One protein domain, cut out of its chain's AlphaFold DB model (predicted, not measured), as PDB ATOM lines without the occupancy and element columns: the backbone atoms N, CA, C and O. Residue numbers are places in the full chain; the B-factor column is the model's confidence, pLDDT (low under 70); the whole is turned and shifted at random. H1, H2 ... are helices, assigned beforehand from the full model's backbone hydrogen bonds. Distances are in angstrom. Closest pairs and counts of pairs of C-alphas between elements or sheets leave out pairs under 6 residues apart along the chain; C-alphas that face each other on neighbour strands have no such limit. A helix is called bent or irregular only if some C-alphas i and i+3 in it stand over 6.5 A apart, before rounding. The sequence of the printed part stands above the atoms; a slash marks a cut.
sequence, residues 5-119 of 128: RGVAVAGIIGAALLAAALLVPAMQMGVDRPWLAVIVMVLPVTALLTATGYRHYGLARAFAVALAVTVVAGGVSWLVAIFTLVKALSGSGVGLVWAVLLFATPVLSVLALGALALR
ATOM      1  N   ARG A   5      17.229  27.480  11.468       66.94
ATOM      2  CA  ARG A   5      18.449  28.126  11.956       66.94
ATOM      3  C   ARG A   5      19.410  27.130  12.617       66.94
ATOM      4  O   ARG A   5      20.608  27.200  12.379       66.94
ATOM      5  N   GLY A   6      18.896  26.179  13.397       71.31
ATOM      6  CA  GLY A   6      19.697  25.116  14.013       71.31
ATOM      7  C   GLY A   6      20.320  24.173  12.982       71.31
ATOM      8  O   GLY A   6      21.486  23.815  13.110       71.31
ATOM      9  N   VAL A   7      19.580  23.839  11.921       74.00
ATOM     10  CA  VAL A   7      20.093  23.014  10.810       74.00
ATOM     11  C   VAL A   7      21.191  23.746  10.033       74.00
ATOM     12  O   VAL A   7      22.211  23.143   9.711       74.00
ATOM     13  N   ALA A   8      21.032  25.050   9.788       73.44
ATOM     14  CA  ALA A   8      22.059  25.860   9.134       73.44
ATOM     15  C   ALA A   8      23.335  25.984   9.989       73.44
ATOM     16  O   ALA A   8      24.438  25.840   9.469       73.44
ATOM     17  N   VAL A   9      23.203  26.178  11.308       75.12
ATOM     18  CA  VAL A   9      24.350  26.199  12.234       75.12
ATOM     19  C   VAL A   9      25.068  24.849  12.258       75.12
ATOM     20  O   VAL A   9      26.290  24.812  12.141       75.12
ATOM     21  N   ALA A  10      24.327  23.740  12.346       76.88
ATOM     22  CA  ALA A  10      24.906  22.399  12.277       76.88
ATOM     23  C   ALA A  10      25.635  22.161  10.943       76.88
ATOM     24  O   ALA A  10      26.717  21.582  10.926       76.88
ATOM     25  N   GLY A  11      25.083  22.676   9.842       76.06
ATOM     26  CA  GLY A  11      25.713  22.656   8.528       76.06
ATOM     27  C   GLY A  11      27.018  23.441   8.452       76.06
ATOM     28  O   GLY A  11      27.987  22.939   7.894       76.06
ATOM     29  N   ILE A  12      27.079  24.631   9.056       76.19
ATOM     30  CA  ILE A  12      28.303  25.444   9.130       76.19
ATOM     31  C   ILE A  12      29.379  24.734   9.954       76.19
ATOM     32  O   ILE A  12      30.528  24.656   9.523       76.19
ATOM     33  N   ILE A  13      29.012  24.179  11.113       77.88
ATOM     34  CA  ILE A  13      29.941  23.414  11.957       77.88
ATOM     35  C   ILE A  13      30.445  22.184  11.193       77.88
ATOM     36  O   ILE A  13      31.650  21.945  11.132       77.88
ATOM     37  N   GLY A  14      29.539  21.441  10.551       76.94
ATOM     38  CA  GLY A  14      29.882  20.290   9.720       76.94
ATOM     39  C   GLY A  14      30.803  20.663   8.558       76.94
ATOM     40  O   GLY A  14      31.788  19.975   8.323       76.94
ATOM     41  N   ALA A  15      30.545  21.781   7.878       76.31
ATOM     42  CA  ALA A  15      31.375  22.285   6.787       76.31
ATOM     43  C   ALA A  15      32.770  22.706   7.259       76.31
ATOM     44  O   ALA A  15      33.749  22.443   6.566       76.31
ATOM     45  N   ALA A  16      32.879  23.302   8.446       74.12
ATOM     46  CA  ALA A  16      34.161  23.662   9.039       74.12
ATOM     47  C   ALA A  16      34.997  22.415   9.384       74.12
ATOM     48  O   ALA A  16      36.183  22.355   9.060       74.12
ATOM     49  N   LEU A  17      34.371  21.392   9.978       81.06
ATOM     50  CA  LEU A  17      35.025  20.109  10.254       81.06
ATOM     51  C   LEU A  17      35.419  19.382   8.964       81.06
ATOM     52  O   LEU A  17      36.519  18.843   8.867       81.06
ATOM     53  N   LEU A  18      34.546  19.408   7.958       78.94
ATOM     54  CA  LEU A  18      34.795  18.801   6.657       78.94
ATOM     55  C   LEU A  18      35.959  19.487   5.935       78.94
ATOM     56  O   LEU A  18      36.834  18.807   5.408       78.94
ATOM     57  N   ALA A  19      36.023  20.820   5.969       76.38
ATOM     58  CA  ALA A  19      37.138  21.584   5.419       76.38
ATOM     59  C   ALA A  19      38.469  21.234   6.105       76.38
ATOM     60  O   ALA A  19      39.482  21.093   5.423       76.38
ATOM     61  N   ALA A  20      38.469  21.039   7.429       77.25
ATOM     62  CA  ALA A  20      39.655  20.597   8.164       77.25
ATOM     63  C   ALA A  20      40.077  19.169   7.777       77.25
ATOM     64  O   ALA A  20      41.254  18.918   7.528       77.25
ATOM     65  N   ALA A  21      39.117  18.244   7.685       81.38
ATOM     66  CA  ALA A  21      39.375  16.848   7.342       81.38
ATOM     67  C   ALA A  21      39.895  16.678   5.906       81.38
ATOM     68  O   ALA A  21      40.746  15.830   5.646       81.38
ATOM     69  N   LEU A  22      39.405  17.499   4.974       80.31
ATOM     70  CA  LEU A  22      39.778  17.445   3.561       80.31
ATOM     71  C   LEU A  22      41.078  18.180   3.241       80.31
ATOM     72  O   LEU A  22      41.601  18.011   2.143       80.31
ATOM     73  N   LEU A  23      41.631  18.939   4.187       76.38
ATOM     74  CA  LEU A  23      42.817  19.757   3.960       76.38
ATOM     75  C   LEU A  23      44.040  18.902   3.591       76.38
ATOM     76  O   LEU A  23      44.674  19.141   2.568       76.38
ATOM     77  N   VAL A  24      44.320  17.846   4.361       81.06
ATOM     78  CA  VAL A  24      45.436  16.922   4.084       81.06
ATOM     79  C   VAL A  24      45.235  16.137   2.772       81.06
ATOM     80  O   VAL A  24      46.151  16.152   1.947       81.06
ATOM     81  N   PRO A  25      44.077  15.493   2.511       79.12
ATOM     82  CA  PRO A  25      43.828  14.825   1.231       79.12
ATOM     83  C   PRO A  25      43.927  15.766   0.028       79.12
ATOM     84  O   PRO A  25      44.503  15.397  -0.995       79.12
ATOM     85  N   ALA A  26      43.390  16.985   0.144       78.12
ATOM     86  CA  ALA A  26      43.450  17.977  -0.921       78.12
ATOM     87  C   ALA A  26      44.897  18.399  -1.199       78.12
ATOM     88  O   ALA A  26      45.281  18.496  -2.360       78.12
ATOM     89  N   MET A  27      45.723  18.573  -0.162       77.50
ATOM     90  CA  MET A  27      47.150  18.849  -0.336       77.50
ATOM     91  C   MET A  27      47.870  17.703  -1.047       77.50
ATOM     92  O   MET A  27      48.622  17.969  -1.976       77.50
ATOM     93  N   GLN A  28      47.608  16.447  -0.667       82.00
ATOM     94  CA  GLN A  28      48.244  15.289  -1.306       82.00
ATOM     95  C   GLN A  28      47.874  15.167  -2.790       82.00
ATOM     96  O   GLN A  28      48.751  14.982  -3.626       82.00
ATOM     97  N   MET A  29      46.595  15.332  -3.140       79.94
ATOM     98  CA  MET A  29      46.158  15.296  -4.545       79.94
ATOM     99  C   MET A  29      46.576  16.543  -5.339       79.94
ATOM    100  O   MET A  29      46.707  16.493  -6.563       79.94
ATOM    101  N   GLY A  30      46.779  17.665  -4.649       77.31
ATOM    102  CA  GLY A  30      47.153  18.948  -5.235       77.31
ATOM    103  C   GLY A  30      48.594  19.034  -5.718       77.31
ATOM    104  O   GLY A  30      48.875  19.917  -6.526       77.31
ATOM    105  N   VAL A  31      49.476  18.132  -5.267       79.62
ATOM    106  CA  VAL A  31      50.891  18.097  -5.679       79.62
ATOM    107  C   VAL A  31      51.011  17.891  -7.189       79.62
ATOM    108  O   VAL A  31      51.690  18.661  -7.861       79.62
ATOM    109  N   ASP A  32      50.289  16.906  -7.724       78.31
ATOM    110  CA  ASP A  32      50.351  16.564  -9.149       78.31
ATOM    111  C   ASP A  32      49.242  17.241  -9.962       78.31
ATOM    112  O   ASP A  32      49.375  17.481 -11.165       78.31
ATOM    113  N   ARG A  33      48.097  17.514  -9.324       80.12
ATOM    114  CA  ARG A  33      46.890  18.029  -9.981       80.12
ATOM    115  C   ARG A  33      46.229  19.102  -9.113       80.12
ATOM    116  O   ARG A  33      45.264  18.811  -8.404       80.12
ATOM    117  N   PRO A  34      46.664  20.371  -9.205       77.69
ATOM    118  CA  PRO A  34      46.164  21.443  -8.339       77.69
ATOM    119  C   PRO A  34      44.654  21.681  -8.490       77.69
ATOM    120  O   PRO A  34      43.976  22.036  -7.528       77.69
ATOM    121  N   TRP A  35      44.090  21.411  -9.670       77.19
ATOM    122  CA  TRP A  35      42.647  21.503  -9.903       77.19
ATOM    123  C   TRP A  35      41.839  20.449  -9.122       77.19
ATOM    124  O   TRP A  35      40.708  20.727  -8.727       77.19
ATOM    125  N   LEU A  36      42.407  19.267  -8.839       78.19
ATOM    126  CA  LEU A  36      41.741  18.245  -8.023       78.19
ATOM    127  C   LEU A  36      41.659  18.660  -6.558       78.19
ATOM    128  O   LEU A  36      40.626  18.435  -5.937       78.19
ATOM    129  N   ALA A  37      42.694  19.312  -6.022       73.75
ATOM    130  CA  ALA A  37      42.656  19.854  -4.664       73.75
ATOM    131  C   ALA A  37      41.491  20.834  -4.485       73.75
ATOM    132  O   ALA A  37      40.756  20.762  -3.499       73.75
ATOM    133  N   VAL A  38      41.275  21.699  -5.484       73.94
ATOM    134  CA  VAL A  38      40.148  22.637  -5.499       73.94
ATOM    135  C   VAL A  38      38.824  21.883  -5.479       73.94
ATOM    136  O   VAL A  38      37.980  22.177  -4.642       73.94
ATOM    137  N   ILE A  39      38.635  20.881  -6.340       80.44
ATOM    138  CA  ILE A  39      37.373  20.126  -6.392       80.44
ATOM    139  C   ILE A  39      37.121  19.363  -5.089       80.44
ATOM    140  O   ILE A  39      36.029  19.450  -4.532       80.44
ATOM    141  N   VAL A  40      38.129  18.649  -4.586       79.69
ATOM    142  CA  VAL A  40      38.026  17.826  -3.373       79.69
ATOM    143  C   VAL A  40      37.696  18.675  -2.152       79.69
ATOM    144  O   VAL A  40      37.003  18.191  -1.269       79.69
ATOM    145  N   MET A  41      38.134  19.933  -2.101       75.31
ATOM    146  CA  MET A  41      37.887  20.811  -0.959       75.31
ATOM    147  C   MET A  41      36.624  21.670  -1.130       75.31
ATOM    148  O   MET A  41      35.788  21.739  -0.231       75.31
ATOM    149  N   VAL A  42      36.454  22.314  -2.287       73.62
ATOM    150  CA  VAL A  42      35.391  23.304  -2.531       73.62
ATOM    151  C   VAL A  42      34.040  22.634  -2.740       73.62
ATOM    152  O   VAL A  42      33.042  23.082  -2.173       73.62
ATOM    153  N   LEU A  43      33.983  21.561  -3.532       78.88
ATOM    154  CA  LEU A  43      32.727  20.920  -3.921       78.88
ATOM    155  C   LEU A  43      31.941  20.349  -2.721       78.88
ATOM    156  O   LEU A  43      30.760  20.669  -2.589       78.88
ATOM    157  N   PRO A  44      32.538  19.571  -1.796       77.12
ATOM    158  CA  PRO A  44      31.784  19.023  -0.669       77.12
ATOM    159  C   PRO A  44      31.414  20.078   0.385       77.12
ATOM    160  O   PRO A  44      30.324  20.010   0.953       77.12
ATOM    161  N   VAL A  45      32.262  21.088   0.617       76.12
ATOM    162  CA  VAL A  45      31.968  22.195   1.546       76.12
ATOM    163  C   VAL A  45      30.808  23.045   1.024       76.12
ATOM    164  O   VAL A  45      29.846  23.298   1.754       76.12
ATOM    165  N   THR A  46      30.845  23.430  -0.255       74.88
ATOM    166  CA  THR A  46      29.747  24.175  -0.890       74.88
ATOM    167  C   THR A  46      28.462  23.360  -0.949       74.88
ATOM    168  O   THR A  46      27.399  23.903  -0.647       74.88
ATOM    169  N   ALA A  47      28.534  22.064  -1.264       76.75
ATOM    170  CA  ALA A  47      27.371  21.181  -1.272       76.75
ATOM    171  C   ALA A  47      26.720  21.085   0.116       76.75
ATOM    172  O   ALA A  47      25.504  21.243   0.233       76.75
ATOM    173  N   LEU A  48      27.517  20.907   1.175       77.44
ATOM    174  CA  LEU A  48      27.014  20.805   2.545       77.44
ATOM    175  C   LEU A  48      26.375  22.117   3.025       77.44
ATOM    176  O   LEU A  48      25.274  22.100   3.582       77.44
ATOM    177  N   LEU A  49      27.018  23.260   2.766       71.88
ATOM    178  CA  LEU A  49      26.469  24.584   3.085       71.88
ATOM    179  C   LEU A  49      25.192  24.881   2.288       71.88
ATOM    180  O   LEU A  49      24.228  25.417   2.834       71.88
ATOM    181  N   THR A  50      25.144  24.484   1.015       71.88
ATOM    182  CA  THR A  50      23.957  24.665   0.167       71.88
ATOM    183  C   THR A  50      22.801  23.794   0.655       71.88
ATOM    184  O   THR A  50      21.689  24.292   0.807       71.88
ATOM    185  N   ALA A  51      23.049  22.517   0.960       74.38
ATOM    186  CA  ALA A  51      22.027  21.584   1.435       74.38
ATOM    187  C   ALA A  51      21.432  22.012   2.786       74.38
ATOM    188  O   ALA A  51      20.220  21.951   2.993       74.38
ATOM    189  N   THR A  52      22.276  22.493   3.699       73.00
ATOM    190  CA  THR A  52      21.855  22.927   5.041       73.00
ATOM    191  C   THR A  52      21.238  24.329   5.040       73.00
ATOM    192  O   THR A  52      20.312  24.593   5.807       73.00
ATOM    193  N   GLY A  53      21.680  25.211   4.137       61.59
ATOM    194  CA  GLY A  53      21.132  26.555   3.934       61.59
ATOM    195  C   GLY A  53      19.876  26.612   3.057       61.59
ATOM    196  O   GLY A  53      19.122  27.583   3.152       61.59
ATOM    197  N   TYR A  54      19.605  25.581   2.244       70.06
ATOM    198  CA  TYR A  54      18.476  25.523   1.300       70.06
ATOM    199  C   TYR A  54      17.144  25.872   1.963       70.06
ATOM    200  O   TYR A  54      16.376  26.683   1.452       70.06
ATOM    201  N   ARG A  55      16.902  25.308   3.149       60.41
ATOM    202  CA  ARG A  55      15.652  25.489   3.895       60.41
ATOM    203  C   ARG A  55      15.529  26.867   4.563       60.41
ATOM    204  O   ARG A  55      14.439  27.226   4.993       60.41
ATOM    205  N   HIS A  56      16.627  27.614   4.689       62.38
ATOM    206  CA  HIS A  56      16.669  28.908   5.380       62.38
ATOM    207  C   HIS A  56      16.652  30.103   4.412       62.38
ATOM    208  O   HIS A  56      16.039  31.130   4.710       62.38
ATOM    209  N   TYR A  57      17.288  29.953   3.243       59.00
ATOM    210  CA  TYR A  57      17.505  31.039   2.277       59.00
ATOM    211  C   TYR A  57      16.894  30.805   0.886       59.00
ATOM    212  O   TYR A  57      16.827  31.752   0.102       59.00
ATOM    213  N   GLY A  58      16.494  29.569   0.562       63.84
ATOM    214  CA  GLY A  58      16.174  29.130  -0.803       63.84
ATOM    215  C   GLY A  58      17.426  28.724  -1.597       63.84
ATOM    216  O   GLY A  58      18.525  29.201  -1.318       63.84
ATOM    217  N   LEU A  59      17.286  27.833  -2.594       69.62
ATOM    218  CA  LEU A  59      18.413  27.168  -3.292       69.62
ATOM    219  C   LEU A  59      19.443  28.137  -3.875       69.62
ATOM    220  O   LEU A  59      20.637  27.990  -3.629       69.62
ATOM    221  N   ALA A  60      18.978  29.142  -4.620       68.50
ATOM    222  CA  ALA A  60      19.854  30.076  -5.318       68.50
ATOM    223  C   ALA A  60      20.668  30.944  -4.344       68.50
ATOM    224  O   ALA A  60      21.871  31.123  -4.527       68.50
ATOM    225  N   ARG A  61      20.038  31.439  -3.269       67.50
ATOM    226  CA  ARG A  61      20.731  32.226  -2.235       67.50
ATOM    227  C   ARG A  61      21.636  31.363  -1.369       67.50
ATOM    228  O   ARG A  61      22.745  31.791  -1.075       67.50
ATOM    229  N   ALA A  62      21.205  30.159  -0.997       68.19
ATOM    230  CA  ALA A  62      22.031  29.224  -0.238       68.19
ATOM    231  C   ALA A  62      23.311  28.868  -1.006       68.19
ATOM    232  O   ALA A  62      24.394  28.909  -0.430       68.19
ATOM    233  N   PHE A  63      23.196  28.610  -2.312       72.75
ATOM    234  CA  PHE A  63      24.346  28.344  -3.167       72.75
ATOM    235  C   PHE A  63      25.260  29.567  -3.308       72.75
ATOM    236  O   PHE A  63      26.467  29.448  -3.125       72.75
ATOM    237  N   ALA A  64      24.704  30.758  -3.559       71.25
ATOM    238  CA  ALA A  64      25.495  31.985  -3.674       71.25
ATOM    239  C   ALA A  64      26.270  32.305  -2.382       71.25
ATOM    240  O   ALA A  64      27.453  32.636  -2.435       71.25
ATOM    241  N   VAL A  65      25.627  32.151  -1.221       72.19
ATOM    242  CA  VAL A  65      26.265  32.319   0.092       72.19
ATOM    243  C   VAL A  65      27.340  31.258   0.306       72.19
ATOM    244  O   VAL A  65      28.455  31.601   0.685       72.19
ATOM    245  N   ALA A  66      27.045  29.986   0.031       73.69
ATOM    246  CA  ALA A  66      28.007  28.896   0.172       73.69
ATOM    247  C   ALA A  66      29.250  29.116  -0.701       73.69
ATOM    248  O   ALA A  66      30.377  28.912  -0.244       73.69
ATOM    249  N   LEU A  67      29.050  29.575  -1.936       76.06
ATOM    250  CA  LEU A  67      30.123  29.856  -2.878       76.06
ATOM    251  C   LEU A  67      30.951  31.060  -2.419       76.06
ATOM    252  O   LEU A  67      32.173  30.965  -2.368       76.06
ATOM    253  N   ALA A  68      30.308  32.147  -1.980       75.19
ATOM    254  CA  ALA A  68      30.997  33.313  -1.432       75.19
ATOM    255  C   ALA A  68      31.818  32.969  -0.177       75.19
ATOM    256  O   ALA A  68      32.997  33.309  -0.103       75.19
ATOM    257  N   VAL A  69      31.227  32.248   0.784       76.38
ATOM    258  CA  VAL A  69      31.906  31.794   2.009       76.38
ATOM    259  C   VAL A  69      33.133  30.961   1.657       76.38
ATOM    260  O   VAL A  69      34.219  31.215   2.173       76.38
ATOM    261  N   THR A  70      32.976  29.997   0.749       74.62
ATOM    262  CA  THR A  70      34.063  29.092   0.362       74.62
ATOM    263  C   THR A  70      35.188  29.828  -0.364       74.62
ATOM    264  O   THR A  70      36.355  29.616  -0.044       74.62
ATOM    265  N   VAL A  71      34.860  30.730  -1.295       79.94
ATOM    266  CA  VAL A  71      35.858  31.515  -2.039       79.94
ATOM    267  C   VAL A  71      36.630  32.446  -1.107       79.94
ATOM    268  O   VAL A  71      37.858  32.479  -1.158       79.94
ATOM    269  N   VAL A  72      35.939  33.169  -0.220       77.88
ATOM    270  CA  VAL A  72      36.595  34.088   0.721       77.88
ATOM    271  C   VAL A  72      37.451  33.309   1.722       77.88
ATOM    272  O   VAL A  72      38.609  33.664   1.926       77.88
ATOM    273  N   ALA A  73      36.940  32.216   2.296       76.00
ATOM    274  CA  ALA A  73      37.714  31.369   3.205       76.00
ATOM    275  C   ALA A  73      38.958  30.770   2.526       76.00
ATOM    276  O   ALA A  73      40.033  30.729   3.129       76.00
ATOM    277  N   GLY A  74      38.830  30.351   1.265       79.50
ATOM    278  CA  GLY A  74      39.948  29.891   0.445       79.50
ATOM    279  C   GLY A  74      40.992  30.985   0.227       79.50
ATOM    280  O   GLY A  74      42.176  30.745   0.445       79.50
ATOM    281  N   GLY A  75      40.564  32.204  -0.113       80.12
ATOM    282  CA  GLY A  75      41.456  33.353  -0.291       80.12
ATOM    283  C   GLY A  75      42.218  33.735   0.984       80.12
ATOM    284  O   GLY A  75      43.426  33.960   0.937       80.12
ATOM    285  N   VAL A  76      41.545  33.740   2.140       79.56
ATOM    286  CA  VAL A  76      42.195  33.997   3.439       79.56
ATOM    287  C   VAL A  76      43.208  32.895   3.765       79.56
ATOM    288  O   VAL A  76      44.340  33.189   4.148       79.56
ATOM    289  N   SER A  77      42.836  31.630   3.559       80.19
ATOM    290  CA  SER A  77      43.731  30.486   3.788       80.19
ATOM    291  C   SER A  77      44.955  30.530   2.867       80.19
ATOM    292  O   SER A  77      46.071  30.248   3.299       80.19
ATOM    293  N   TRP A  78      44.769  30.953   1.615       83.62
ATOM    294  CA  TRP A  78      45.847  31.145   0.649       83.62
ATOM    295  C   TRP A  78      46.826  32.250   1.068       83.62
ATOM    296  O   TRP A  78      48.037  32.041   1.016       83.62
ATOM    297  N   LEU A  79      46.332  33.390   1.565       80.00
ATOM    298  CA  LEU A  79      47.191  34.455   2.100       80.00
ATOM    299  C   LEU A  79      48.038  33.963   3.277       80.00
ATOM    300  O   LEU A  79      49.247  34.195   3.308       80.00
ATOM    301  N   VAL A  80      47.429  33.246   4.226       82.94
ATOM    302  CA  VAL A  80      48.155  32.668   5.369       82.94
ATOM    303  C   VAL A  80      49.223  31.678   4.903       82.94
ATOM    304  O   VAL A  80      50.338  31.684   5.433       82.94
ATOM    305  N   ALA A  81      48.937  30.879   3.873       81.06
ATOM    306  CA  ALA A  81      49.920  29.979   3.281       81.06
ATOM    307  C   ALA A  81      51.111  30.731   2.667       81.06
ATOM    308  O   ALA A  81      52.254  30.353   2.926       81.06
ATOM    309  N   ILE A  82      50.875  31.831   1.939       85.38
ATOM    310  CA  ILE A  82      51.950  32.678   1.394       85.38
ATOM    311  C   ILE A  82      52.828  33.230   2.513       85.38
ATOM    312  O   ILE A  82      54.050  33.114   2.444       85.38
ATOM    313  N   PHE A  83      52.232  33.799   3.564       82.25
ATOM    314  CA  PHE A  83      53.010  34.337   4.681       82.25
ATOM    315  C   PHE A  83      53.844  33.262   5.367       82.25
ATOM    316  O   PHE A  83      55.005  33.505   5.692       82.25
ATOM    317  N   THR A  84      53.277  32.067   5.534       82.81
ATOM    318  CA  THR A  84      53.992  30.933   6.123       82.81
ATOM    319  C   THR A  84      55.169  30.502   5.248       82.81
ATOM    320  O   THR A  84      56.260  30.261   5.765       82.81
ATOM    321  N   LEU A  85      54.985  30.477   3.926       83.06
ATOM    322  CA  LEU A  85      56.041  30.173   2.963       83.06
ATOM    323  C   LEU A  85      57.165  31.218   3.005       83.06
ATOM    324  O   LEU A  85      58.332  30.856   3.125       83.06
ATOM    325  N   VAL A  86      56.829  32.511   2.972       86.75
ATOM    326  CA  VAL A  86      57.811  33.607   3.073       86.75
ATOM    327  C   VAL A  86      58.595  33.512   4.384       86.75
ATOM    328  O   VAL A  86      59.821  33.637   4.389       86.75
ATOM    329  N   LYS A  87      57.908  33.227   5.495       80.81
ATOM    330  CA  LYS A  87      58.515  32.990   6.811       80.81
ATOM    331  C   LYS A  87      59.518  31.836   6.790       80.81
ATOM    332  O   LYS A  87      60.605  31.988   7.348       80.81
ATOM    333  N   ALA A  88      59.158  30.726   6.142       81.25
ATOM    334  CA  ALA A  88      60.013  29.552   5.993       81.25
ATOM    335  C   ALA A  88      61.283  29.871   5.195       81.25
ATOM    336  O   ALA A  88      62.386  29.537   5.620       81.25
ATOM    337  N   LEU A  89      61.125  30.567   4.066       85.25
ATOM    338  CA  LEU A  89      62.227  30.955   3.181       85.25
ATOM    339  C   LEU A  89      63.157  31.994   3.813       85.25
ATOM    340  O   LEU A  89      64.341  32.035   3.497       85.25
ATOM    341  N   SER A  90      62.648  32.799   4.747       84.75
ATOM    342  CA  SER A  90      63.442  33.780   5.495       84.75
ATOM    343  C   SER A  90      64.367  33.142   6.546       84.75
ATOM    344  O   SER A  90      64.977  33.859   7.334       84.75
ATOM    345  N   GLY A  91      64.424  31.808   6.638       75.94
ATOM    346  CA  GLY A  91      65.249  31.076   7.607       75.94
ATOM    347  C   GLY A  91      64.771  31.188   9.058       75.94
ATOM    348  O   GLY A  91      65.338  30.565   9.953       75.94
ATOM    349  N   SER A  92      63.705  31.948   9.317       74.12
ATOM    350  CA  SER A  92      63.068  31.979  10.626       74.12
ATOM    351  C   SER A  92      62.226  30.716  10.781       74.12
ATOM    352  O   SER A  92      61.343  30.463   9.962       74.12
ATOM    353  N   GLY A  93      62.497  29.914  11.811       66.19
ATOM    354  CA  GLY A  93      61.773  28.666  12.037       66.19
ATOM    355  C   GLY A  93      60.256  28.872  11.970       66.19
ATOM    356  O   GLY A  93      59.693  29.698  12.696       66.19
ATOM    357  N   VAL A  94      59.591  28.120  11.091       71.50
ATOM    358  CA  VAL A  94      58.131  28.009  11.079       71.50
ATOM    359  C   VAL A  94      57.749  27.157  12.283       71.50
ATOM    360  O   VAL A  94      57.697  25.934  12.217       71.50
ATOM    361  N   GLY A  95      57.593  27.813  13.431       76.56
ATOM    362  CA  GLY A  95      57.233  27.147  14.677       76.56
ATOM    363  C   GLY A  95      55.783  26.657  14.690       76.56
ATOM    364  O   GLY A  95      54.982  26.969  13.805       76.56
ATOM    365  N   LEU A  96      55.430  25.956  15.771       76.50
ATOM    366  CA  LEU A  96      54.095  25.403  16.037       76.50
ATOM    367  C   LEU A  96      52.959  26.409  15.776       76.50
ATOM    368  O   LEU A  96      51.925  26.047  15.226       76.50
ATOM    369  N   VAL A  97      53.167  27.683  16.120       79.19
ATOM    370  CA  VAL A  97      52.171  28.755  15.957       79.19
ATOM    371  C   VAL A  97      51.752  28.941  14.495       79.19
ATOM    372  O   VAL A  97      50.565  29.062  14.212       79.19
ATOM    373  N   TRP A  98      52.698  28.917  13.553       79.31
ATOM    374  CA  TRP A  98      52.392  29.076  12.128       79.31
ATOM    375  C   TRP A  98      51.712  27.840  11.539       79.31
ATOM    376  O   TRP A  98      50.797  27.976  10.729       79.31
ATOM    377  N   ALA A  99      52.093  26.645  11.999       76.44
ATOM    378  CA  ALA A  99      51.408  25.410  11.628       76.44
ATOM    379  C   ALA A  99      49.950  25.409  12.121       76.44
ATOM    380  O   ALA A  99      49.037  25.114  11.354       76.44
ATOM    381  N   VAL A 100      49.715  25.817  13.372       79.75
ATOM    382  CA  VAL A 100      48.359  25.959  13.923       79.75
ATOM    383  C   VAL A 100      47.556  26.988  13.130       79.75
ATOM    384  O   VAL A 100      46.413  26.709  12.782       79.75
ATOM    385  N   LEU A 101      48.138  28.141  12.789       78.31
ATOM    386  CA  LEU A 101      47.460  29.161  11.981       78.31
ATOM    387  C   LEU A 101      47.047  28.628  10.605       78.31
ATOM    388  O   LEU A 101      45.915  28.862  10.190       78.31
ATOM    389  N   LEU A 102      47.912  27.873   9.926       76.00
ATOM    390  CA  LEU A 102      47.612  27.261   8.627       76.00
ATOM    391  C   LEU A 102      46.375  26.353   8.671       76.00
ATOM    392  O   LEU A 102      45.529  26.423   7.783       76.00
ATOM    393  N   PHE A 103      46.247  25.540   9.721       74.50
ATOM    394  CA  PHE A 103      45.113  24.626   9.882       74.50
ATOM    395  C   PHE A 103      43.863  25.302  10.457       74.50
ATOM    396  O   PHE A 103      42.744  24.979  10.060       74.50
ATOM    397  N   ALA A 104      44.027  26.255  11.375       76.62
ATOM    398  CA  ALA A 104      42.914  26.929  12.037       76.62
ATOM    399  C   ALA A 104      42.232  27.968  11.137       76.62
ATOM    400  O   ALA A 104      41.024  28.171  11.244       76.62
ATOM    401  N   THR A 105      42.975  28.614  10.235       80.44
ATOM    402  CA  THR A 105      42.453  29.669   9.350       80.44
ATOM    403  C   THR A 105      41.227  29.234   8.537       80.44
ATOM    404  O   THR A 105      40.223  29.950   8.591       80.44
ATOM    405  N   PRO A 106      41.231  28.089   7.826       74.44
ATOM    406  CA  PRO A 106      40.053  27.649   7.081       74.44
ATOM    407  C   PRO A 106      38.839  27.421   7.988       74.44
ATOM    408  O   PRO A 106      37.739  27.868   7.666       74.44
ATOM    409  N   VAL A 107      39.044  26.803   9.154       75.94
ATOM    410  CA  VAL A 107      37.978  26.534  10.134       75.94
ATOM    411  C   VAL A 107      37.368  27.840  10.641       75.94
ATOM    412  O   VAL A 107      36.154  28.032  10.569       75.94
ATOM    413  N   LEU A 108      38.206  28.769  11.106       77.69
ATOM    414  CA  LEU A 108      37.768  30.061  11.634       77.69
ATOM    415  C   LEU A 108      37.096  30.918  10.558       77.69
ATOM    416  O   LEU A 108      36.091  31.567  10.840       77.69
ATOM    417  N   SER A 109      37.602  30.877   9.324       74.88
ATOM    418  CA  SER A 109      37.027  31.616   8.196       74.88
ATOM    419  C   SER A 109      35.628  31.110   7.854       74.88
ATOM    420  O   SER A 109      34.702  31.911   7.738       74.88
ATOM    421  N   VAL A 110      35.438  29.788   7.753       76.00
ATOM    422  CA  VAL A 110      34.123  29.187   7.469       76.00
ATOM    423  C   VAL A 110      33.130  29.474   8.598       76.00
ATOM    424  O   VAL A 110      31.992  29.855   8.323       76.00
ATOM    425  N   LEU A 111      33.555  29.366   9.862       74.56
ATOM    426  CA  LEU A 111      32.708  29.685  11.016       74.56
ATOM    427  C   LEU A 111      32.299  31.163  11.035       74.56
ATOM    428  O   LEU A 111      31.115  31.468  11.182       74.56
ATOM    429  N   ALA A 112      33.254  32.079  10.868       77.12
ATOM    430  CA  ALA A 112      33.001  33.516  10.909       77.12
ATOM    431  C   ALA A 112      32.101  33.967   9.754       77.12
ATOM    432  O   ALA A 112      31.116  34.670   9.977       77.12
ATOM    433  N   LEU A 113      32.394  33.527   8.528       71.56
ATOM    434  CA  LEU A 113      31.615  33.885   7.343       71.56
ATOM    435  C   LEU A 113      30.230  33.228   7.350       71.56
ATOM    436  O   LEU A 113      29.247  33.878   7.001       71.56
ATOM    437  N   GLY A 114      30.122  31.977   7.809       72.50
ATOM    438  CA  GLY A 114      28.836  31.306   8.002       72.50
ATOM    439  C   GLY A 114      27.968  32.009   9.053       72.50
ATOM    440  O   GLY A 114      26.782  32.247   8.826       72.50
ATOM    441  N   ALA A 115      28.559  32.415  10.180       75.12
ATOM    442  CA  ALA A 115      27.865  33.187  11.210       75.12
ATOM    443  C   ALA A 115      27.461  34.586  10.718       75.12
ATOM    444  O   ALA A 115      26.374  35.069  11.048       75.12
ATOM    445  N   LEU A 116      28.309  35.229   9.915       72.50
ATOM    446  CA  LEU A 116      28.008  36.516   9.299       72.50
ATOM    447  C   LEU A 116      26.827  36.394   8.333       72.50
ATOM    448  O   LEU A 116      25.892  37.183   8.428       72.50
ATOM    449  N   ALA A 117      26.815  35.373   7.476       72.88
ATOM    450  CA  ALA A 117      25.710  35.114   6.559       72.88
ATOM    451  C   ALA A 117      24.378  34.880   7.296       72.88
ATOM    452  O   ALA A 117      23.335  35.376   6.872       72.88
ATOM    453  N   LEU A 118      24.406  34.202   8.450       73.06
ATOM    454  CA  LEU A 118      23.235  34.053   9.328       73.06
ATOM    455  C   LEU A 118      22.720  35.373   9.904       73.06
ATOM    456  O   LEU A 118      21.545  35.457  10.252       73.06
ATOM    457  N   ARG A 119      23.575  36.388  10.039       75.25
ATOM    458  CA  ARG A 119      23.172  37.711  10.530       75.25
ATOM    459  C   ARG A 119      22.697  38.640   9.422       75.25
ATOM    460  O   ARG A 119      21.852  39.484   9.690       75.25
TER     461      ARG A 119
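What this domain is: This is residues 5 to 119 of the 128 residues of an uncharacterized protein of Mycolicibacterium duvalii (UniProt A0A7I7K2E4). Four helices form an up-and-down bundle, H1, H2, H3 and H4b, each running against the one before it, that opens like a V: the H1 and H2 hairpin spreads away from the far part of H3 and H4a. H3 makes the long axis. The 115 printed residues are all helix in class, with four named helices, H1 to H4 in order, and no named strand. The whole is compact, with a radius of gyration of the C-alphas of 15.0 A, yet elongated, spanning 50 by 29 by 18 A.

Where its parts are: H3, residues 59 to 89, is 44.5 A long and begins at C-alpha 59 (18.413, 27.168, -3.292). H2, residues 34 to 57, measures 32.0 A and is only just irregular, C-alphas 52 and 55 being 6.8 A apart. H1, residues 5 to 30, measures 34.7 A and is only just irregular, C-alphas 21 and 24 being 6.9 A apart. H4, residues 96 to 119, was assigned as one helix by its hydrogen bonds but is bent, C-alphas 103 and 106 being 6.5 A apart; its arms are H4a, residues 96 to 103, 10.9 A, and H4b, residues 106 to 119, 20.0 A, ending at C-alpha 119 (23.172, 37.711, 10.530).

How they stand to each other: H3, with residues 59 to 70 alone, touches H2 in a hairpin at a steep tilt of 38 degrees; the closest C-alphas, of Thr 50 and Ala 62, are 5.0 A apart. With residues 65 to 77 alone it touches H4b, closest at the C-alphas of Ala 73 and Ser 109, 5.0 A. H1 and H2, a hairpin, touch at 5 degrees, a shallow tilt, closest at the C-alphas of Ala 26 and Ala 37, 4.3 A. H2 and H4a are apart. Every O i to N i+4 pair is within hydrogen-bond range in H3, H4a and H4b, but 20 of 22 in H1 and 16 of 20 in H2.

The domain as a whole: The farthest C-alphas, of Arg 55 and Gly 91, are 50.0 A apart. The printed part has no cut, and no link is long. Confidence is under 70 at residues 5, 53, 55 to 62 and 93.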